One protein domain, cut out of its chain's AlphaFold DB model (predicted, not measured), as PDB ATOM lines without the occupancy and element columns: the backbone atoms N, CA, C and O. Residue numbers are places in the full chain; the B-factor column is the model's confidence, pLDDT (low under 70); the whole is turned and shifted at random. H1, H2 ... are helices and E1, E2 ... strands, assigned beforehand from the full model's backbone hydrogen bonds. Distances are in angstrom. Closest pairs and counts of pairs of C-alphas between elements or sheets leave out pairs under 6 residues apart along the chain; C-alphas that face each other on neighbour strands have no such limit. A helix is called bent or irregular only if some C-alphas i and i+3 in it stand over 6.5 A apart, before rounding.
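Overview. This is residues 10 to 170 of the 258 residues of an uncharacterized protein of Pseudonocardiales bacterium (UniProt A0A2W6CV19). The picture is a flat slab with two lobes: at one end H2, H3, H4 and H5 lie side by side as an up-and-down bundle of four helices, with the short H6 packed on H5; at the other end a smaller, looser lobe holds H1, a long loop and the two-stranded hairpin of E1 and E2. The printed part has 161 residues, with six named helices and two named strands in the order H1, E1, E2, H2, H3, H4, H5, H6. The sheet, E1 - E2, is antiparallel, and the class is mostly helix. The whole is compact, with a radius of gyration of the C-alphas of 17.0 A, and spans 50 by 41 by 21 A.

Along the chain. Find C-alpha 19 at (128.846, 282.220, 244.594); from there H1 runs 18.3 A to residue 31. E1, residues 53 to 56, covers 10.4 A, and E2, residues 62 to 65, covers 10.1 A. H2, residues 73 to 90, begins at C-alpha 73 at (123.618, 285.525, 228.444) and is 25.4 A long. Next come H3, residues 97 to 111, 21.3 A; H4, residues 116 to 134, 25.6 A; and H5, residues 142 to 157, 21.9 A. H6, residues 165 to 168, covers 5.4 A and ends at C-alpha 168 at (131.328, 307.407, 213.323).

Arrangement. H1 touches no helix; its closest C-alpha to E1 is that of Phe 28, 7.5 A from that of Trp 53. In the hairpin of E1 and E2, look for N 55 and O 63, 2.8 A apart, and N 65 and O 53, 2.9 A. Residues 42 to 43 pair antiparallel with residues 53 to 54 of E1. The closest C-alphas of E2 and H3 are those of Gly 64 and Ile 99, 7.9 A apart. In the bundle, H2 and H3 touch as a helical hairpin at a shallow tilt of 29 degrees, closest at C-alphas Met 80 and Ala 107, 5.9 A. H2 touches H4, closest at C-alphas Thr 81 and Leu 125, 5.5 A. H3 touches H5, closest at C-alphas Gln 101 and Leu 144, 4.6 A. H4 and H5 touch as a helical hairpin at a steep tilt of 42 degrees, closest at C-alphas Ala 126 and Ile 151, 6.0 A. H2 and H5 are apart. H6 touches residues 149 to 156 of H5 alone, closest at C-alphas Arg 153 and Leu 166, 6.7 A. H4 is irregular, with C-alphas 117 and 120 8.0 A apart, and has a kink of 31 degrees near residue 123. Every O i to N i+4 pair is within hydrogen-bond range in H1, H2, H3 and H5; in H4 13 of 15 are, and H6 is too short for such a pair.

Size, cuts and confidence. The two C-alphas farthest apart, Gly 38 and Glu 159, stand 51.3 A apart. The printed part has no cut, and the link from H1 to E1, 21 residues, is long. The mean pLDDT of the printed part is 83.6; look for values under 70 at residues 45 to 50, 72 to 74, 77 and 87 to 98.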
ATOM      1  N   LYS A  10     128.932 275.363 238.758       72.31
ATOM      2  CA  LYS A  10     127.545 275.687 239.128       72.31
ATOM      3  C   LYS A  10     127.205 275.361 240.581       72.31
ATOM      4  O   LYS A  10     126.245 275.885 241.139       72.31
ATOM      5  N   THR A  11     127.959 274.455 241.198       78.81
ATOM      6  CA  THR A  11     127.694 273.946 242.550       78.81
ATOM      7  C   THR A  11     128.708 274.446 243.576       78.81
ATOM      8  O   THR A  11     128.797 273.901 244.678       78.81
ATOM      9  N   LEU A  12     129.462 275.504 243.247       80.19
ATOM     10  CA  LEU A  12     130.362 276.146 244.200       80.19
ATOM     11  C   LEU A  12     129.588 276.613 245.435       80.19
ATOM     12  O   LEU A  12     128.524 277.222 245.323       80.19
ATOM     13  N   ARG A  13     130.134 276.335 246.623       83.06
ATOM     14  CA  ARG A  13     129.589 276.890 247.868       83.06
ATOM     15  C   ARG A  13     129.784 278.399 247.862       83.06
ATOM     16  O   ARG A  13     130.796 278.883 247.368       83.06
ATOM     17  N   THR A  14     128.836 279.126 248.437       85.12
ATOM     18  CA  THR A  14     128.950 280.576 248.581       85.12
ATOM     19  C   THR A  14     130.109 280.946 249.509       85.12
ATOM     20  O   THR A  14     130.404 280.248 250.481       85.12
ATOM     21  N   TRP A  15     130.760 282.068 249.209       78.94
ATOM     22  CA  TRP A  15     131.823 282.667 250.012       78.94
ATOM     23  C   TRP A  15     131.512 284.152 250.174       78.94
ATOM     24  O   TRP A  15     131.148 284.814 249.207       78.94
ATOM     25  N   ASN A  16     131.581 284.683 251.399       80.44
ATOM     26  CA  ASN A  16     131.149 286.057 251.698       80.44
ATOM     27  C   ASN A  16     129.757 286.410 251.128       80.44
ATOM     28  O   ASN A  16     129.541 287.513 250.621       80.44
ATOM     29  N   GLY A  17     128.830 285.451 251.212       81.25
ATOM     30  CA  GLY A  17     127.424 285.603 250.830       81.25
ATOM     31  C   GLY A  17     127.089 285.269 249.375       81.25
ATOM     32  O   GLY A  17     125.917 285.051 249.087       81.25
ATOM     33  N   GLU A  18     128.071 285.152 248.473       83.31
ATOM     34  CA  GLU A  18     127.817 285.001 247.031       83.31
ATOM     35  C   GLU A  18     128.659 283.887 246.393       83.31
ATOM     36  O   GLU A  18     129.761 283.565 246.837       83.31
ATOM     37  N   GLN A  19     128.134 283.267 245.334       83.62
ATOM     38  CA  GLN A  19     128.846 282.220 244.594       83.62
ATOM     39  C   GLN A  19     129.893 282.801 243.629       83.62
ATOM     40  O   GLN A  19     130.953 282.208 243.446       83.62
ATOM     41  N   SER A  20     129.635 283.982 243.056       81.62
ATOM     42  CA  SER A  20     130.602 284.747 242.251       81.62
ATOM     43  C   SER A  20     131.889 285.013 243.026       81.62
ATOM     44  O   SER A  20     132.970 284.673 242.555       81.62
ATOM     45  N   ARG A  21     131.754 285.476 244.271       82.12
ATOM     46  CA  ARG A  21     132.871 285.693 245.200       82.12
ATOM     47  C   ARG A  21     133.638 284.422 245.538       82.12
ATOM     48  O   ARG A  21     134.844 284.467 245.755       82.12
ATOM     49  N   ALA A  22     132.961 283.275 245.582       84.75
ATOM     50  CA  ALA A  22     133.630 281.992 245.781       84.75
ATOM     51  C   ALA A  22     134.485 281.602 244.571       84.75
ATOM     52  O   ALA A  22     135.572 281.054 244.736       84.75
ATOM     53  N   PHE A  23     134.015 281.901 243.360       86.75
ATOM     54  CA  PHE A  23     134.775 281.666 242.136       86.75
ATOM     55  C   PHE A  23     135.948 282.648 241.982       86.75
ATOM     56  O   PHE A  23     137.033 282.238 241.570       86.75
ATOM     57  N   GLU A  24     135.760 283.920 242.348       86.88
ATOM     58  CA  GLU A  24     136.832 284.925 242.433       86.88
ATOM     59  C   GLU A  24     137.914 284.481 243.430       86.88
ATOM     60  O   GLU A  24     139.094 284.429 243.082       86.88
ATOM     61  N   GLU A  25     137.510 284.046 244.632       87.75
ATOM     62  CA  GLU A  25     138.412 283.500 245.653       87.75
ATOM     63  C   GLU A  25     139.172 282.269 245.154       87.75
ATOM     64  O   GLU A  25     140.395 282.199 245.277       87.75
ATOM     65  N   LEU A  26     138.462 281.304 244.564       86.81
ATOM     66  CA  LEU A  26     139.065 280.100 244.001       86.81
ATOM     67  C   LEU A  26     140.104 280.453 242.932       86.81
ATOM     68  O   LEU A  26     141.214 279.922 242.954       86.81
ATOM     69  N   SER A  27     139.759 281.366 242.024       87.81
ATOM     70  CA  SER A  27     140.647 281.812 240.950       87.81
ATOM     71  C   SER A  27     141.899 282.482 241.504       87.81
ATOM     72  O   SER A  27     143.000 282.158 241.067       87.81
ATOM     73  N   PHE A  28     141.758 283.342 242.516       89.75
ATOM     74  CA  PHE A  28     142.904 283.930 243.199       89.75
ATOM     75  C   PHE A  28     143.792 282.858 243.834       89.75
ATOM     76  O   PHE A  28     144.999 282.876 243.633       89.75
ATOM     77  N   GLN A  29     143.235 281.897 244.579       89.50
ATOM     78  CA  GLN A  29     144.059 280.873 245.235       89.50
ATOM     79  C   GLN A  29     144.832 280.007 244.236       89.50
ATOM     80  O   GLN A  29     145.957 279.611 244.533       89.50
ATOM     81  N   LEU A  30     144.249 279.738 243.065       88.06
ATOM     82  CA  LEU A  30     144.895 278.969 242.002       88.06
ATOM     83  C   LEU A  30     145.962 279.768 241.243       88.06
ATOM     84  O   LEU A  30     146.905 279.169 240.734       88.06
ATOM     85  N   LEU A  31     145.807 281.092 241.138       89.12
ATOM     86  CA  LEU A  31     146.604 281.931 240.236       89.12
ATOM     87  C   LEU A  31     147.485 282.969 240.944       89.12
ATOM     88  O   LEU A  31     148.275 283.627 240.277       89.12
ATOM     89  N   LYS A  32     147.406 283.124 242.268       89.19
ATOM     90  CA  LYS A  32     148.199 284.114 243.027       89.19
ATOM     91  C   LYS A  32     149.714 283.941 242.888       89.19
ATOM     92  O   LYS A  32     150.444 284.911 243.055       89.19
ATOM     93  N   ASP A  33     150.168 282.729 242.571       89.81
ATOM     94  CA  ASP A  33     151.583 282.419 242.343       89.81
ATOM     95  C   ASP A  33     151.980 282.599 240.864       89.81
ATOM     96  O   ASP A  33     153.160 282.591 240.524       89.81
ATOM     97  N   TRP A  34     151.006 282.793 239.965       87.00
ATOM     98  CA  TRP A  34     151.216 283.145 238.557       87.00
ATOM     99  C   TRP A  34     151.342 284.659 238.391       87.00
ATOM    100  O   TRP A  34     150.580 285.301 237.670       87.00
ATOM    101  N   VAL A  35     152.332 285.227 239.067       85.25
ATOM    102  CA  VAL A  35     152.707 286.640 238.970       85.25
ATOM    103  C   VAL A  35     154.152 286.763 238.480       85.25
ATOM    104  O   VAL A  35     154.915 285.798 238.590       85.25
ATOM    105  N   PRO A  36     154.559 287.914 237.917       84.81
ATOM    106  CA  PRO A  36     155.944 288.131 237.512       84.81
ATOM    107  C   PRO A  36     156.947 287.841 238.636       84.81
ATOM    108  O   PRO A  36     156.684 288.112 239.812       84.81
ATOM    109  N   ALA A  37     158.117 287.312 238.275       84.81
ATOM    110  CA  ALA A  37     159.157 286.966 239.238       84.81
ATOM    111  C   ALA A  37     159.538 288.170 240.118       84.81
ATOM    112  O   ALA A  37     159.698 289.291 239.636       84.81
ATOM    113  N   GLY A  38     159.678 287.937 241.425       85.88
ATOM    114  CA  GLY A  38     160.006 288.986 242.396       85.88
ATOM    115  C   GLY A  38     158.833 289.892 242.793       85.88
ATOM    116  O   GLY A  38     159.034 290.805 243.591       85.88
ATOM    117  N   THR A  39     157.623 289.634 242.292       89.94
ATOM    118  CA  THR A  39     156.396 290.339 242.699       89.94
ATOM    119  C   THR A  39     155.485 289.446 243.542       89.94
ATOM    120  O   THR A  39     155.742 288.253 243.718       89.94
ATOM    121  N   GLN A  40     154.426 290.032 244.103       90.62
ATOM    122  CA  GLN A  40     153.390 289.315 244.844       90.62
ATOM    123  C   GLN A  40     152.013 289.790 244.387       90.62
ATOM    124  O   GLN A  40     151.833 290.969 244.084       90.62
ATOM    125  N   ALA A  41     151.042 288.876 244.366       90.88
ATOM    126  CA  ALA A  41     149.654 289.229 244.110       90.88
ATOM    127  C   ALA A  41     149.092 290.067 245.272       90.88
ATOM    128  O   ALA A  41     149.046 289.624 246.421       90.88
ATOM    129  N   ILE A  42     148.622 291.265 244.952       88.00
ATOM    130  CA  ILE A  42     147.963 292.207 245.847       88.00
ATOM    131  C   ILE A  42     146.474 292.177 245.524       88.00
ATOM    132  O   ILE A  42     146.058 292.467 244.401       88.00
ATOM    133  N   ARG A  43     145.651 291.821 246.511       86.94
ATOM    134  CA  ARG A  43     144.197 291.874 246.347       86.94
ATOM    135  C   ARG A  43     143.700 293.302 246.308       86.94
ATOM    136  O   ARG A  43     144.113 294.137 247.114       86.94
ATOM    137  N   THR A  44     142.750 293.540 245.420       80.44
ATOM    138  CA  THR A  44     141.951 294.754 245.447       80.44
ATOM    139  C   THR A  44     140.987 294.679 246.635       80.44
ATOM    140  O   THR A  44     140.496 293.609 246.996       80.44
ATOM    141  N   GLY A  45     140.816 295.802 247.329       66.44
ATOM    142  CA  GLY A  45     139.826 295.933 248.394       66.44
ATOM    143  C   GLY A  45     138.524 296.497 247.842       66.44
ATOM    144  O   GLY A  45     138.535 297.176 246.822       66.44
ATOM    145  N   ASN A  46     137.421 296.290 248.561       54.97
ATOM    146  CA  ASN A  46     136.130 296.833 248.155       54.97
ATOM    147  C   ASN A  46     136.089 298.375 248.281       54.97
ATOM    148  O   ASN A  46     136.386 298.886 249.367       54.97
ATOM    149  N   PRO A  47     135.640 299.114 247.245       50.91
ATOM    150  CA  PRO A  47     135.179 298.615 245.944       50.91
ATOM    151  C   PRO A  47     136.328 298.239 244.993       50.91
ATOM    152  O   PRO A  47     137.289 298.992 244.835       50.91
ATOM    153  N   ASP A  48     136.187 297.095 244.318       57.94
ATOM    154  CA  ASP A  48     137.218 296.560 243.425       57.94
ATOM    155  C   ASP A  48     137.337 297.423 242.161       57.94
ATOM    156  O   ASP A  48     136.422 297.474 241.334       57.94
ATOM    157  N   GLY A  49     138.473 298.108 242.005       58.44
ATOM    158  CA  GLY A  49     138.727 299.100 240.950       58.44
ATOM    159  C   GLY A  49     138.927 298.535 239.536       58.44
ATOM    160  O   GLY A  49     139.817 299.001 238.825       58.44
ATOM    161  N   GLY A  50     138.157 297.510 239.150       66.75
ATOM    162  CA  GLY A  50     138.130 296.891 237.814       66.75
ATOM    163  C   GLY A  50     138.885 295.561 237.670       66.75
ATOM    164  O   GLY A  50     138.698 294.875 236.668       66.75
ATOM    165  N   VAL A  51     139.685 295.175 238.666       74.88
ATOM    166  CA  VAL A  51     140.439 293.910 238.740       74.88
ATOM    167  C   VAL A  51     140.263 293.293 240.128       74.88
ATOM    168  O   VAL A  51     140.038 294.022 241.092       74.88
ATOM    169  N   GLU A  52     140.387 291.973 240.237       85.12
ATOM    170  CA  GLU A  52     140.230 291.210 241.489       85.12
ATOM    171  C   GLU A  52     141.545 291.133 242.287       85.12
ATOM    172  O   GLU A  52     141.566 291.100 243.520       85.12
ATOM    173  N   TRP A  53     142.673 291.117 241.575       88.88
ATOM    174  CA  TRP A  53     144.009 291.306 242.135       88.88
ATOM    175  C   TRP A  53     144.961 291.838 241.065       88.88
ATOM    176  O   TRP A  53     144.682 291.768 239.864       88.88
ATOM    177  N   TYR A  54     146.098 292.361 241.506       87.75
ATOM    178  CA  TYR A  54     147.158 292.857 240.639       87.75
ATOM    179  C   TYR A  54     148.541 292.553 241.220       87.75
ATOM    180  O   TYR A  54     148.659 292.121 242.361       87.75
ATOM    181  N   ALA A  55     149.595 292.761 240.446       87.81
ATOM    182  CA  ALA A  55     150.973 292.751 240.919       87.81
ATOM    183  C   ALA A  55     151.699 293.972 240.351       87.81
ATOM    184  O   ALA A  55     151.517 294.304 239.180       87.81
ATOM    185  N   THR A  56     152.516 294.630 241.171       83.62
ATOM    186  CA  THR A  56     153.298 295.801 240.756       83.62
ATOM    187  C   THR A  56     154.743 295.389 240.489       83.62
ATOM    188  O   THR A  56     155.398 294.788 241.342       83.62
ATOM    189  N   LEU A  57     155.231 295.708 239.295       82.75
ATOM    190  CA  LEU A  57     156.611 295.505 238.864       82.75
ATOM    191  C   LEU A  57     157.536 296.583 239.450       82.75
ATOM    192  O   LEU A  57     157.094 297.634 239.913       82.75
ATOM    193  N   SER A  58     158.847 296.340 239.411       81.69
ATOM    194  CA  SER A  58     159.859 297.267 239.943       81.69
ATOM    195  C   SER A  58     159.913 298.616 239.218       81.69
ATOM    196  O   SER A  58     160.390 299.595 239.790       81.69
ATOM    197  N   ASP A  59     159.412 298.681 237.983       77.25
ATOM    198  CA  ASP A  59     159.290 299.905 237.188       77.25
ATOM    199  C   ASP A  59     157.972 300.668 237.430       77.25
ATOM    200  O   ASP A  59     157.758 301.723 236.832       77.25
ATOM    201  N   GLY A  60     157.108 300.165 238.319       75.44
ATOM    202  CA  GLY A  60     155.805 300.746 238.642       75.44
ATOM    203  C   GLY A  60     154.653 300.277 237.749       75.44
ATOM    204  O   GLY A  60     153.515 300.668 237.995       75.44
ATOM    205  N   THR A  61     154.908 299.430 236.746       77.19
ATOM    206  CA  THR A  61     153.855 298.837 235.907       77.19
ATOM    207  C   THR A  61     152.999 297.865 236.723       77.19
ATOM    208  O   THR A  61     153.529 297.051 237.479       77.19
ATOM    209  N   GLU A  62     151.677 297.894 236.543       81.44
ATOM    210  CA  GLU A  62     150.747 296.959 237.189       81.44
ATOM    211  C   GLU A  62     150.249 295.901 236.201       81.44
ATOM    212  O   GLU A  62     149.862 296.218 235.079       81.44
ATOM    213  N   TRP A  63     150.240 294.636 236.619       80.25
ATOM    214  CA  TRP A  63     149.542 293.551 235.923       80.25
ATOM    215  C   TRP A  63     148.279 293.214 236.693       80.25
ATOM    216  O   TRP A  63     148.368 292.921 237.882       80.25
ATOM    217  N   GLY A  64     147.122 293.245 236.037       81.38
ATOM    218  CA  GLY A  64     145.828 292.997 236.670       81.38
ATOM    219  C   GLY A  64     145.150 291.717 236.189       81.38
ATOM    220  O   GLY A  64     145.238 291.345 235.019       81.38
ATOM    221  N   TRP A  65     144.407 291.070 237.086       83.00
ATOM    222  CA  TRP A  65     143.547 289.935 236.765       83.00
ATOM    223  C   TRP A  65     142.096 290.289 237.031       83.00
ATOM    224  O   TRP A  65     141.739 290.756 238.110       83.00
ATOM    225  N   GLN A  66     141.244 290.006 236.053       83.19
ATOM    226  CA  GLN A  66     139.803 290.123 236.195       83.19
ATOM    227  C   GLN A  66     139.171 288.741 236.082       83.19
ATOM    228  O   GLN A  66     139.475 287.978 235.162       83.19
ATOM    229  N   VAL A  67     138.271 288.432 237.009       82.06
ATOM    230  CA  VAL A  67     137.551 287.162 237.042       82.06
ATOM    231  C   VAL A  67     136.062 287.454 236.985       82.06
ATOM    232  O   VAL A  67     135.566 288.382 237.616       82.06
ATOM    233  N   LYS A  68     135.331 286.667 236.195       76.38
ATOM    234  CA  LYS A  68     133.872 286.709 236.171       76.38
ATOM    235  C   LYS A  68     133.308 285.303 236.201       76.38
ATOM    236  O   LYS A  68     133.650 284.472 235.364       76.38
ATOM    237  N   HIS A  69     132.409 285.079 237.149       81.50
ATOM    238  CA  HIS A  69     131.569 283.895 237.213       81.50
ATOM    239  C   HIS A  69     130.155 284.288 236.802       81.50
ATOM    240  O   HIS A  69     129.450 284.965 237.548       81.50
ATOM    241  N   VAL A  70     129.769 283.926 235.583       74.69
ATOM    242  CA  VAL A  70     128.486 284.307 234.988       74.69
ATOM    243  C   VAL A  70     127.867 283.104 234.306       74.69
ATOM    244  O   VAL A  70     128.529 282.397 233.545       74.69
ATOM    245  N   GLU A  71     126.580 282.897 234.568       73.31
ATOM    246  CA  GLU A  71     125.775 281.870 233.925       73.31
ATOM    247  C   GLU A  71     124.651 282.510 233.117       73.31
ATOM    248  O   GLU A  71     123.880 283.318 233.630       73.31
ATOM    249  N   GLY A  72     124.545 282.117 231.849       67.69
ATOM    250  CA  GLY A  72     123.542 282.661 230.939       67.69
ATOM    251  C   GLY A  72     123.938 284.008 230.335       67.69
ATOM    252  O   GLY A  72     124.855 284.698 230.788       67.69
ATOM    253  N   ILE A  73     123.257 284.357 229.245       69.25
ATOM    254  CA  ILE A  73     123.618 285.525 228.444       69.25
ATOM    255  C   ILE A  73     123.228 286.842 229.123       69.25
ATOM    256  O   ILE A  73     123.985 287.805 229.040       69.25
ATOM    257  N   ASP A  74     122.121 286.860 229.872       68.00
ATOM    258  CA  ASP A  74     121.654 288.028 230.633       68.00
ATOM    259  C   ASP A  74     122.686 288.491 231.669       68.00
ATOM    260  O   ASP A  74     123.063 289.668 231.731       68.00
ATOM    261  N   ALA A  75     123.179 287.542 232.470       71.88
ATOM    262  CA  ALA A  75     124.165 287.805 233.509       71.88
ATOM    263  C   ALA A  75     125.504 288.238 232.900       71.88
ATOM    264  O   ALA A  75     126.146 289.155 233.416       71.88
ATOM    265  N   LEU A  76     125.902 287.629 231.776       74.06
ATOM    266  CA  LEU A  76     127.106 288.018 231.049       74.06
ATOM    267  C   LEU A  76     126.996 289.451 230.503       74.06
ATOM    268  O   LEU A  76     127.884 290.257 230.766       74.06
ATOM    269  N   LEU A  77     125.908 289.808 229.812       68.94
ATOM    270  CA  LEU A  77     125.695 291.166 229.284       68.94
ATOM    271  C   LEU A  77     125.701 292.222 230.396       68.94
ATOM    272  O   LEU A  77     126.345 293.264 230.258       68.94
ATOM    273  N   THR A  78     125.044 291.929 231.519       76.38
ATOM    274  CA  THR A  78     125.018 292.813 232.694       76.38
ATOM    275  C   THR A  78     126.419 292.994 233.280       76.38
ATOM    276  O   THR A  78     126.878 294.121 233.476       76.38
ATOM    277  N   ALA A  79     127.142 291.891 233.506       72.88
ATOM    278  CA  ALA A  79     128.493 291.923 234.059       72.88
ATOM    279  C   ALA A  79     129.481 292.654 233.143       72.88
ATOM    280  O   ALA A  79     130.336 293.400 233.629       72.88
ATOM    281  N   MET A  80     129.361 292.465 231.827       74.31
ATOM    282  CA  MET A  80     130.208 293.144 230.851       74.31
ATOM    283  C   MET A  80     129.907 294.637 230.781       74.31
ATOM    284  O   MET A  80     130.851 295.420 230.774       74.31
ATOM    285  N   THR A  81     128.633 295.038 230.818       73.38
ATOM    286  CA  THR A  81     128.243 296.458 230.872       73.38
ATOM    287  C   THR A  81     128.863 297.136 232.089       73.38
ATOM    288  O   THR A  81     129.635 298.078 231.929       73.38
ATOM    289  N   GLY A  82     128.661 296.581 233.289       75.69
ATOM    290  CA  GLY A  82     129.250 297.141 234.510       75.69
ATOM    291  C   GLY A  82     130.784 297.152 234.503       75.69
ATOM    292  O   GLY A  82     131.400 298.069 235.042       75.69
ATOM    293  N   SER A  83     131.423 296.169 233.860       72.44
ATOM    294  CA  SER A  83     132.887 296.135 233.721       72.44
ATOM    295  C   SER A  83     133.398 297.243 232.799       72.44
ATOM    296  O   SER A  83     134.353 297.932 233.150       72.44
ATOM    297  N   VAL A  84     132.748 297.449 231.649       70.06
ATOM    298  CA  VAL A  84     133.083 298.536 230.717       70.06
ATOM    299  C   VAL A  84     132.875 299.895 231.387       70.06
ATOM    300  O   VAL A  84     133.769 300.737 231.327       70.06
ATOM    301  N   GLU A  85     131.742 300.101 232.067       76.38
ATOM    302  CA  GLU A  85     131.447 301.349 232.787       76.38
ATOM    303  C   GLU A  85     132.490 301.646 233.864       76.38
ATOM    304  O   GLU A  85     132.991 302.768 233.950       76.38
ATOM    305  N   ARG A  86     132.844 300.645 234.681       74.81
ATOM    306  CA  ARG A  86     133.795 300.822 235.779       74.81
ATOM    307  C   ARG A  86     135.188 301.162 235.272       74.81
ATOM    308  O   ARG A  86     135.791 302.105 235.773       74.81
ATOM    309  N   VAL A  87     135.677 300.448 234.258       68.06
ATOM    310  CA  VAL A  87     136.985 300.743 233.657       68.06
ATOM    311  C   VAL A  87     136.994 302.152 233.059       68.06
ATOM    312  O   VAL A  87     137.925 302.912 233.312       68.06
ATOM    313  N   ALA A  88     135.931 302.541 232.350       66.81
ATOM    314  CA  ALA A  88     135.807 303.884 231.789       66.81
ATOM    315  C   ALA A  88     135.775 304.990 232.862       66.81
ATOM    316  O   ALA A  88     136.321 306.070 232.644       66.81
ATOM    317  N   LYS A  89     135.130 304.736 234.007       69.94
ATOM    318  CA  LYS A  89     134.910 305.733 235.065       69.94
ATOM    319  C   LYS A  89     136.062 305.840 236.064       69.94
ATOM    320  O   LYS A  89     136.431 306.943 236.450       69.94
ATOM    321  N   GLU A  90     136.570 304.712 236.543       65.62
ATOM    322  CA  GLU A  90     137.482 304.654 237.697       65.62
ATOM    323  C   GLU A  90     138.951 304.551 237.288       65.62
ATOM    324  O   GLU A  90     139.843 304.785 238.100       65.62
ATOM    325  N   ARG A  91     139.212 304.198 236.028       63.06
ATOM    326  CA  ARG A  91     140.550 303.900 235.515       63.06
ATOM    327  C   ARG A  91     140.815 304.608 234.167       63.06
ATOM    328  O   ARG A  91     141.299 303.957 233.242       63.06
ATOM    329  N   PRO A  92     140.534 305.922 234.020       58.97
ATOM    330  CA  PRO A  92     140.683 306.625 232.738       58.97
ATOM    331  C   PRO A  92     142.132 306.651 232.224       58.97
ATOM    332  O   PRO A  92     142.349 306.656 231.016       58.97
ATOM    333  N   ASP A  93     143.105 306.607 233.140       55.06
ATOM    334  CA  ASP A  93     144.543 306.622 232.845       55.06
ATOM    335  C   ASP A  93     145.185 305.225 232.890       55.06
ATOM    336  O   ASP A  93     146.410 305.109 232.838       55.06
ATOM    337  N   LEU A  94     144.393 304.153 233.026       55.25
ATOM    338  CA  LEU A  94     144.932 302.795 233.076       55.25
ATOM    339  C   LEU A  94     145.555 302.439 231.724       55.25
ATOM    340  O   LEU A  94     144.866 302.084 230.761       55.25
ATOM    341  N   ASP A  95     146.884 302.488 231.677       52.72
ATOM    342  CA  ASP A  95     147.696 302.068 230.536       52.72
ATOM    343  C   ASP A  95     147.832 300.539 230.464       52.72
ATOM    344  O   ASP A  95     148.900 299.988 230.220       52.72
ATOM    345  N   ASP A  96     146.714 299.837 230.656       62.19
ATOM    346  CA  ASP A  96     146.587 298.417 230.347       62.19
ATOM    347  C   ASP A  96     145.634 298.256 229.144       62.19
ATOM    348  O   ASP A  96     144.413 298.113 229.300       62.19
ATOM    349  N   PRO A  97     146.160 298.334 227.903       63.38
ATOM    350  CA  PRO A  97     145.379 298.078 226.695       63.38
ATOM    351  C   PRO A  97     144.710 296.717 226.708       63.38
ATOM    352  O   PRO A  97     143.619 296.558 226.160       63.38
ATOM    353  N   TYR A  98     145.343 295.743 227.351       68.25
ATOM    354  CA  TYR A  98     144.911 294.369 227.296       68.25
ATOM    355  C   TYR A  98     143.584 294.176 228.023       68.25
ATOM    356  O   TYR A  98     142.695 293.523 227.475       68.25
ATOM    357  N   ILE A  99     143.397 294.793 229.192       71.44
ATOM    358  CA  ILE A  99     142.139 294.682 229.945       71.44
ATOM    359  C   ILE A  99     140.973 295.265 229.141       71.44
ATOM    360  O   ILE A  99     140.006 294.552 228.864       71.44
ATOM    361  N   VAL A 100     141.073 296.519 228.684       75.56
ATOM    362  CA  VAL A 100     140.000 297.175 227.907       75.56
ATOM    363  C   VAL A 100     139.688 296.384 226.636       75.56
ATOM    364  O   VAL A 100     138.526 296.101 226.338       75.56
ATOM    365  N   GLN A 101     140.728 295.972 225.907       84.12
ATOM    366  CA  GLN A 101     140.602 295.156 224.705       84.12
ATOM    367  C   GLN A 101     139.854 293.848 224.992       84.12
ATOM    368  O   GLN A 101     138.919 293.500 224.271       84.12
ATOM    369  N   ARG A 102     140.240 293.110 226.042       82.25
ATOM    370  CA  ARG A 102     139.615 291.825 226.392       82.25
ATOM    371  C   ARG A 102     138.171 291.993 226.833       82.25
ATOM    372  O   ARG A 102     137.325 291.227 226.378       82.25
ATOM    373  N   VAL A 103     137.877 293.014 227.630       81.56
ATOM    374  CA  VAL A 103     136.510 293.338 228.047       81.56
ATOM    375  C   VAL A 103     135.629 293.605 226.821       81.56
ATOM    376  O   VAL A 103     134.567 293.000 226.690       81.56
ATOM    377  N   VAL A 104     136.077 294.418 225.859       87.06
ATOM    378  CA  VAL A 104     135.281 294.702 224.650       87.06
ATOM    379  C   VAL A 104     135.154 293.479 223.731       87.06
ATOM    380  O   VAL A 104     134.096 293.259 223.143       87.06
ATOM    381  N   VAL A 105     136.179 292.626 223.636       87.94
ATOM    382  CA  VAL A 105     136.089 291.353 222.894       87.94
ATOM    383  C   VAL A 105     135.041 290.419 223.512       87.94
ATOM    384  O   VAL A 105     134.249 289.818 222.782       87.94
ATOM    385  N   ILE A 106     134.987 290.310 224.843       84.56
ATOM    386  CA  ILE A 106     133.967 289.504 225.530       84.56
ATOM    387  C   ILE A 106     132.579 290.128 225.345       84.56
ATOM    388  O   ILE A 106     131.624 289.408 225.048       84.56
ATOM    389  N   ALA A 107     132.462 291.457 225.434       88.06
ATOM    390  CA  ALA A 107     131.225 292.176 225.132       88.06
ATOM    391  C   ALA A 107     130.729 291.861 223.711       88.06
ATOM    392  O   ALA A 107     129.547 291.572 223.521       88.06
ATOM    393  N   TYR A 108     131.634 291.797 222.729       94.38
ATOM    394  CA  TYR A 108     131.281 291.421 221.363       94.38
ATOM    395  C   TYR A 108     130.747 289.988 221.280       94.38
ATOM    396  O   TYR A 108     129.682 289.746 220.713       94.38
ATOM    397  N   GLY A 109     131.425 289.037 221.925       86.56
ATOM    398  CA  GLY A 109     130.939 287.661 222.028       86.56
ATOM    399  C   GLY A 109     129.602 287.525 222.769       86.56
ATOM    400  O   GLY A 109     128.893 286.542 222.545       86.56
ATOM    401  N   SER A 110     129.266 288.486 223.633       87.62
ATOM    402  CA  SER A 110     128.011 288.529 224.388       87.62
ATOM    403  C   SER A 110     126.861 289.017 223.508       87.62
ATOM    404  O   SER A 110     125.844 288.340 223.404       87.62
ATOM    405  N   VAL A 111     127.032 290.132 222.787       92.69
ATOM    406  CA  VAL A 111     125.971 290.629 221.893       92.69
ATOM    407  C   VAL A 111     125.665 289.639 220.767       92.69
ATOM    408  O   VAL A 111     124.500 289.378 220.492       92.69
ATOM    409  N   LEU A 112     126.679 288.964 220.211       90.62
ATOM    410  CA  LEU A 112     126.488 287.935 219.178       90.62
ATOM    411  C   LEU A 112     125.631 286.740 219.626       90.62
ATOM    412  O   LEU A 112     125.122 286.010 218.778       90.62
ATOM    413  N   ARG A 113     125.514 286.505 220.936       87.94
ATOM    414  CA  ARG A 113     124.722 285.410 221.522       87.94
ATOM    415  C   ARG A 113     123.424 285.885 222.176       87.94
ATOM    416  O   ARG A 113     122.682 285.055 222.691       87.94
ATOM    417  N   SER A 114     123.182 287.192 222.203       88.31
ATOM    418  CA  SER A 114     121.965 287.770 222.769       88.31
ATOM    419  C   SER A 114     120.756 287.481 221.875       88.31
ATOM    420  O   SER A 114     120.897 287.350 220.656       88.31
ATOM    421  N   SER A 115     119.577 287.340 222.480       88.31
ATOM    422  CA  SER A 115     118.317 287.159 221.759       88.31
ATOM    423  C   SER A 115     117.477 288.438 221.788       88.31
ATOM    424  O   SER A 115     117.867 289.438 222.393       88.31
ATOM    425  N   GLN A 116     116.297 288.403 221.165       87.12
ATOM    426  CA  GLN A 116     115.360 289.529 221.187       87.12
ATOM    427  C   GLN A 116     114.933 289.916 222.611       87.12
ATOM    428  O   GLN A 116     114.676 291.089 222.872       87.12
ATOM    429  N   GLU A 117     114.894 288.954 223.534       88.31
ATOM    430  CA  GLU A 117     114.578 289.194 224.946       88.31
ATOM    431  C   GLU A 117     115.621 290.096 225.620       88.31
ATOM    432  O   GLU A 117     115.289 290.829 226.546       88.31
ATOM    433  N   GLN A 118     116.861 290.093 225.116       91.38
ATOM    434  CA  GLN A 118     117.977 290.886 225.635       91.38
ATOM    435  C   GLN A 118     118.266 292.161 224.836       91.38
ATOM    436  O   GLN A 118     119.327 292.771 224.995       91.38
ATOM    437  N   ALA A 119     117.347 292.570 223.959       92.31
ATOM    438  CA  ALA A 119     117.546 293.698 223.054       92.31
ATOM    439  C   ALA A 119     117.955 294.986 223.790       92.31
ATOM    440  O   ALA A 119     118.898 295.657 223.368       92.31
ATOM    441  N   ASP A 120     117.314 295.296 224.919       92.94
ATOM    442  CA  ASP A 120     117.593 296.515 225.683       92.94
ATOM    443  C   ASP A 120     118.983 296.491 226.340       92.94
ATOM    444  O   ASP A 120     119.714 297.482 226.269       92.94
ATOM    445  N   GLN A 121     119.408 295.357 226.919       89.06
ATOM    446  CA  GLN A 121     120.756 295.245 227.498       89.06
ATOM    447  C   GLN A 121     121.833 295.257 226.410       89.06
ATOM    448  O   GLN A 121     122.869 295.906 226.563       89.06
ATOM    449  N   ALA A 122     121.594 294.558 225.297       91.94
ATOM    450  CA  ALA A 122     122.514 294.535 224.169       91.94
ATOM    451  C   ALA A 122     122.665 295.930 223.543       91.94
ATOM    452  O   ALA A 122     123.779 296.332 223.200       91.94
ATOM    453  N   LYS A 123     121.567 296.692 223.457       96.69
ATOM    454  CA  LYS A 123     121.575 298.091 223.025       96.69
ATOM    455  C   LYS A 123     122.402 298.962 223.966       96.69
ATOM    456  O   LYS A 123     123.314 299.635 223.491       96.69
ATOM    457  N   ALA A 124     122.139 298.913 225.272       94.38
ATOM    458  CA  ALA A 124     122.870 299.709 226.259       94.38
ATOM    459  C   ALA A 124     124.386 299.437 226.209       94.38
ATOM    460  O   ALA A 124     125.194 300.367 226.163       94.38
ATOM    461  N   LEU A 125     124.782 298.162 226.119       92.31
ATOM    462  CA  LEU A 125     126.183 297.768 225.972       92.31
ATOM    463  C   LEU A 125     126.799 298.296 224.668       92.31
ATOM    464  O   LEU A 125     127.940 298.761 224.661       92.31
ATOM    465  N   ALA A 126     126.059 298.242 223.559       96.44
ATOM    466  CA  ALA A 126     126.534 298.734 222.271       96.44
ATOM    467  C   ALA A 126     126.700 300.264 222.247       96.44
ATOM    468  O   ALA A 126     127.696 300.748 221.708       96.44
ATOM    469  N   GLU A 127     125.776 301.018 222.852       96.62
ATOM    470  CA  GLU A 127     125.879 302.477 223.020       96.62
ATOM    471  C   GLU A 127     127.101 302.851 223.864       96.62
ATOM    472  O   GLU A 127     127.893 303.714 223.474       96.62
ATOM    473  N   LEU A 128     127.297 302.150 224.982       93.81
ATOM    474  CA  LEU A 128     128.429 302.366 225.873       93.81
ATOM    475  C   LEU A 128     129.765 302.101 225.172       93.81
ATOM    476  O   LEU A 128     130.658 302.947 225.205       93.81
ATOM    477  N   VAL A 129     129.906 300.949 224.508       94.06
ATOM    478  CA  VAL A 129     131.135 300.603 223.774       94.06
ATOM    479  C   VAL A 129     131.381 301.584 222.631       94.06
ATOM    480  O   VAL A 129     132.526 301.980 222.402       94.06
ATOM    481  N   HIS A 130     130.331 302.002 221.919       95.50
ATOM    482  CA  HIS A 130     130.464 302.986 220.849       95.50
ATOM    483  C   HIS A 130     131.015 304.314 221.374       95.50
ATOM    484  O   HIS A 130     132.002 304.817 220.833       95.50
ATOM    485  N   SER A 131     130.425 304.823 222.458       92.88
ATOM    486  CA  SER A 131     130.860 306.051 223.124       92.88
ATOM    487  C   SER A 131     132.299 305.941 223.631       92.88
ATOM    488  O   SER A 131     133.123 306.811 223.344       92.88
ATOM    489  N   LEU A 132     132.640 304.840 224.306       88.56
ATOM    490  CA  LEU A 132     133.964 304.630 224.889       88.56
ATOM    491  C   LEU A 132     135.070 304.539 223.829       88.56
ATOM    492  O   LEU A 132     136.139 305.120 223.996       88.56
ATOM    493  N   VAL A 133     134.837 303.793 222.745       91.19
ATOM    494  CA  VAL A 133     135.903 303.429 221.796       91.19
ATOM    495  C   VAL A 133     136.023 304.415 220.633       91.19
ATOM    496  O   VAL A 133     137.125 304.625 220.122       91.19
ATOM    497  N   PHE A 134     134.916 305.020 220.189       93.62
ATOM    498  CA  PHE A 134     134.906 305.884 219.001       93.62
ATOM    499  C   PHE A 134     134.867 307.387 219.310       93.62
ATOM    500  O   PHE A 134     134.934 308.194 218.375       93.62
ATOM    501  N   THR A 135     134.847 307.785 220.587       90.31
ATOM    502  CA  THR A 135     135.118 309.175 220.986       90.31
ATOM    503  C   THR A 135     136.587 309.519 220.732       90.31
ATOM    504  O   THR A 135     137.494 308.735 220.994       90.31
ATOM    505  N   ARG A 136     136.843 310.697 220.149       86.62
ATOM    506  CA  ARG A 136     138.198 311.142 219.788       86.62
ATOM    507  C   ARG A 136     138.914 311.724 221.024       86.62
ATOM    508  O   ARG A 136     138.269 312.456 221.769       86.62
ATOM    509  N   PRO A 137     140.234 311.513 221.184       87.12
ATOM    510  CA  PRO A 137     141.121 310.748 220.306       87.12
ATOM    511  C   PRO A 137     140.931 309.232 220.458       87.12
ATOM    512  O   PRO A 137     140.838 308.712 221.560       87.12
ATOM    513  N   ILE A 138     140.915 308.520 219.329       88.38
ATOM    514  CA  ILE A 138     140.734 307.064 219.316       88.38
ATOM    515  C   ILE A 138     142.064 306.377 219.640       88.38
ATOM    516  O   ILE A 138     143.102 306.723 219.064       88.38
ATOM    517  N   ARG A 139     142.026 305.370 220.519       84.94
ATOM    518  CA  ARG A 139     143.192 304.550 220.869       84.94
ATOM    519  C   ARG A 139     143.655 303.709 219.666       84.94
ATOM    520  O   ARG A 139     142.820 303.068 219.026       84.94
ATOM    521  N   PRO A 140     144.965 303.659 219.350       86.88
ATOM    522  CA  PRO A 140     145.496 302.830 218.267       86.88
ATOM    523  C   PRO A 140     145.615 301.352 218.687       86.88
ATOM    524  O   PRO A 140     146.711 300.806 218.747       86.88
ATOM    525  N   ASP A 141     144.484 300.710 218.969       87.56
ATOM    526  CA  ASP A 141     144.392 299.288 219.319       87.56
ATOM    527  C   ASP A 141     143.456 298.583 218.332       87.56
ATOM    528  O   ASP A 141     142.241 298.778 218.347       87.56
ATOM    529  N   GLU A 142     144.023 297.791 217.421       88.12
ATOM    530  CA  GLU A 142     143.236 297.216 216.334       88.12
ATOM    531  C   GLU A 142     142.251 296.147 216.796       88.12
ATOM    532  O   GLU A 142     141.161 296.060 216.235       88.12
ATOM    533  N   LEU A 143     142.604 295.352 217.806       87.94
ATOM    534  CA  LEU A 143     141.736 294.285 218.297       87.94
ATOM    535  C   LEU A 143     140.542 294.873 219.055       87.94
ATOM    536  O   LEU A 143     139.410 294.431 218.850       87.94
ATOM    537  N   LEU A 144     140.780 295.913 219.861       90.12
ATOM    538  CA  LEU A 144     139.727 296.699 220.501       90.12
ATOM    539  C   LEU A 144     138.796 297.312 219.451       90.12
ATOM    540  O   LEU A 144     137.574 297.161 219.526       90.12
ATOM    541  N   LEU A 145     139.373 297.990 218.453       93.69
ATOM    542  CA  LEU A 145     138.608 298.653 217.402       93.69
ATOM    543  C   LEU A 145     137.814 297.660 216.556       93.69
ATOM    544  O   LEU A 145     136.710 297.984 216.119       93.69
ATOM    545  N   ASP A 146     138.355 296.471 216.297       94.31
ATOM    546  CA  ASP A 146     137.656 295.444 215.534       94.31
ATOM    547  C   ASP A 146     136.455 294.876 216.281       94.31
ATOM    548  O   ASP A 146     135.351 294.875 215.732       94.31
ATOM    549  N   ALA A 147     136.633 294.513 217.552       94.56
ATOM    550  CA  ALA A 147     135.538 294.066 218.405       94.56
ATOM    551  C   ALA A 147     134.451 295.145 218.549       94.56
ATOM    552  O   ALA A 147     133.270 294.863 218.345       94.56
ATOM    553  N   ALA A 148     134.838 296.399 218.805       95.94
ATOM    554  CA  ALA A 148     133.900 297.516 218.919       95.94
ATOM    555  C   ALA A 148     133.131 297.775 217.613       95.94
ATOM    556  O   ALA A 148     131.917 297.975 217.634       95.94
ATOM    557  N   ARG A 149     133.799 297.724 216.450       97.06
ATOM    558  CA  ARG A 149     133.114 297.808 215.147       97.06
ATOM    559  C   ARG A 149     132.156 296.639 214.942       97.06
ATOM    560  O   ARG A 149     131.092 296.840 214.365       97.06
ATOM    561  N   GLY A 150     132.545 295.437 215.360       97.12
ATOM    562  CA  GLY A 150     131.702 294.245 215.327       97.12
ATOM    563  C   GLY A 150     130.407 294.455 216.105       97.12
ATOM    564  O   GLY A 150     129.332 294.260 215.543       97.12
ATOM    565  N   ILE A 151     130.510 294.956 217.341       97.75
ATOM    566  CA  ILE A 151     129.360 295.310 218.190       97.75
ATOM    567  C   ILE A 151     128.463 296.333 217.494       97.75
ATOM    568  O   ILE A 151     127.263 296.108 217.374       97.75
ATOM    569  N   VAL A 152     129.034 297.427 216.975       98.06
ATOM    570  CA  VAL A 152     128.259 298.474 216.291       98.06
ATOM    571  C   VAL A 152     127.550 297.930 215.051       98.06
ATOM    572  O   VAL A 152     126.369 298.202 214.855       98.06
ATOM    573  N   ARG A 153     128.239 297.145 214.211       97.88
ATOM    574  CA  ARG A 153     127.630 296.527 213.021       97.88
ATOM    575  C   ARG A 153     126.499 295.587 213.396       97.88
ATOM    576  O   ARG A 153     125.452 295.638 212.760       97.88
ATOM    577  N   TRP A 154     126.717 294.748 214.405       97.44
ATOM    578  CA  TRP A 154     125.705 293.827 214.897       97.44
ATOM    579  C   TRP A 154     124.480 294.593 215.407       97.44
ATOM    580  O   TRP A 154     123.372 294.319 214.956       97.44
ATOM    581  N   ALA A 155     124.674 295.611 216.247       97.75
ATOM    582  CA  ALA A 155     123.582 296.384 216.831       97.75
ATOM    583  C   ALA A 155     122.796 297.182 215.778       97.75
ATOM    584  O   ALA A 155     121.575 297.258 215.853       97.75
ATOM    585  N   VAL A 156     123.470 297.729 214.760       97.81
ATOM    586  CA  VAL A 156     122.799 298.381 213.622       97.81
ATOM    587  C   VAL A 156     122.025 297.369 212.773       97.81
ATOM    588  O   VAL A 156     120.912 297.662 212.349       97.81
ATOM    589  N   ALA A 157     122.576 296.174 212.541       96.88
ATOM    590  CA  ALA A 157     121.896 295.120 211.784       96.88
ATOM    591  C   ALA A 157     120.644 294.571 212.494       96.88
ATOM    592  O   ALA A 157     119.757 294.060 211.821       96.88
ATOM    593  N   HIS A 158     120.572 294.696 213.821       96.06
ATOM    594  CA  HIS A 158     119.413 294.319 214.642       96.06
ATOM    595  C   HIS A 158     118.525 295.523 214.996       96.06
ATOM    596  O   HIS A 158     117.699 295.426 215.897       96.06
ATOM    597  N   GLU A 159     118.711 296.667 214.326       97.12
ATOM    598  CA  GLU A 159     117.914 297.891 214.520       97.12
ATOM    599  C   GLU A 159     117.973 298.480 215.947       97.12
ATOM    600  O   GLU A 159     117.168 299.333 216.319       97.12
ATOM    601  N   LEU A 160     118.967 298.083 216.749       97.12
ATOM    602  CA  LEU A 160     119.181 298.584 218.111       97.12
ATOM    603  C   LEU A 160     119.903 299.936 218.124       97.12
ATOM    604  O   LEU A 160     119.718 300.733 219.045       97.12
ATOM    605  N   LEU A 161     120.716 300.204 217.098       97.69
ATOM    606  CA  LEU A 161     121.422 301.469 216.886       97.69
ATOM    607  C   LEU A 161     121.098 302.058 215.507       97.69
ATOM    608  O   LEU A 161     120.895 301.308 214.550       97.69
ATOM    609  N   PRO A 162     121.123 303.395 215.351       97.19
ATOM    610  CA  PRO A 162     120.880 304.018 214.058       97.19
ATOM    611  C   PRO A 162     122.018 303.723 213.073       97.19
ATOM    612  O   PRO A 162     123.194 303.665 213.436       97.19
ATOM    613  N   ALA A 163     121.693 303.632 211.780       96.19
ATOM    614  CA  ALA A 163     122.682 303.377 210.726       96.19
ATOM    615  C   ALA A 163     123.814 304.425 210.669       96.19
ATOM    616  O   ALA A 163     124.925 304.123 210.228       96.19
ATOM    617  N   SER A 164     123.573 305.646 211.163       94.50
ATOM    618  CA  SER A 164     124.586 306.703 211.284       94.50
ATOM    619  C   SER A 164     125.754 306.322 212.206       94.50
ATOM    620  O   SER A 164     126.872 306.804 211.997       94.50
ATOM    621  N   THR A 165     125.555 305.403 213.159       95.25
ATOM    622  CA  THR A 165     126.601 304.891 214.064       95.25
ATOM    623  C   THR A 165     127.698 304.123 213.315       95.25
ATOM    624  O   THR A 165     128.867 304.127 213.716       95.25
ATOM    625  N   LEU A 166     127.380 303.533 212.155       94.81
ATOM    626  CA  LEU A 166     128.398 302.950 211.273       94.81
ATOM    627  C   LEU A 166     129.371 304.010 210.753       94.81
ATOM    628  O   LEU A 166     130.548 303.715 210.571       94.81
ATOM    629  N   GLY A 167     128.900 305.235 210.513       92.00
ATOM    630  CA  GLY A 167     129.725 306.326 209.997       92.00
ATOM    631  C   GLY A 167     130.798 306.765 210.992       92.00
ATOM    632  O   GLY A 167     131.970 306.858 210.633       92.00
ATOM    633  N   SER A 168     130.415 306.973 212.253       89.56
ATOM    634  CA  SER A 168     131.328 307.407 213.323       89.56
ATOM    635  C   SER A 168     132.323 306.321 213.746       89.56
ATOM    636  O   SER A 168     133.448 306.635 214.128       89.56
ATOM    637  N   SER A 169     131.951 305.048 213.602       92.69
ATOM    638  CA  SER A 169     132.825 303.897 213.864       92.69
ATOM    639  C   SER A 169     133.677 303.470 212.658       92.69
ATOM    640  O   SER A 169     134.494 302.548 212.771       92.69
ATOM    641  N   ARG A 170     133.542 304.125 211.494       90.25
ATOM    642  CA  ARG A 170     134.306 303.794 210.283       90.25
ATOM    643  C   ARG A 170     135.676 304.467 210.276       90.25
ATOM    644  O   ARG A 170     135.871 305.587 210.736       90.25
TER     645      ARG A 170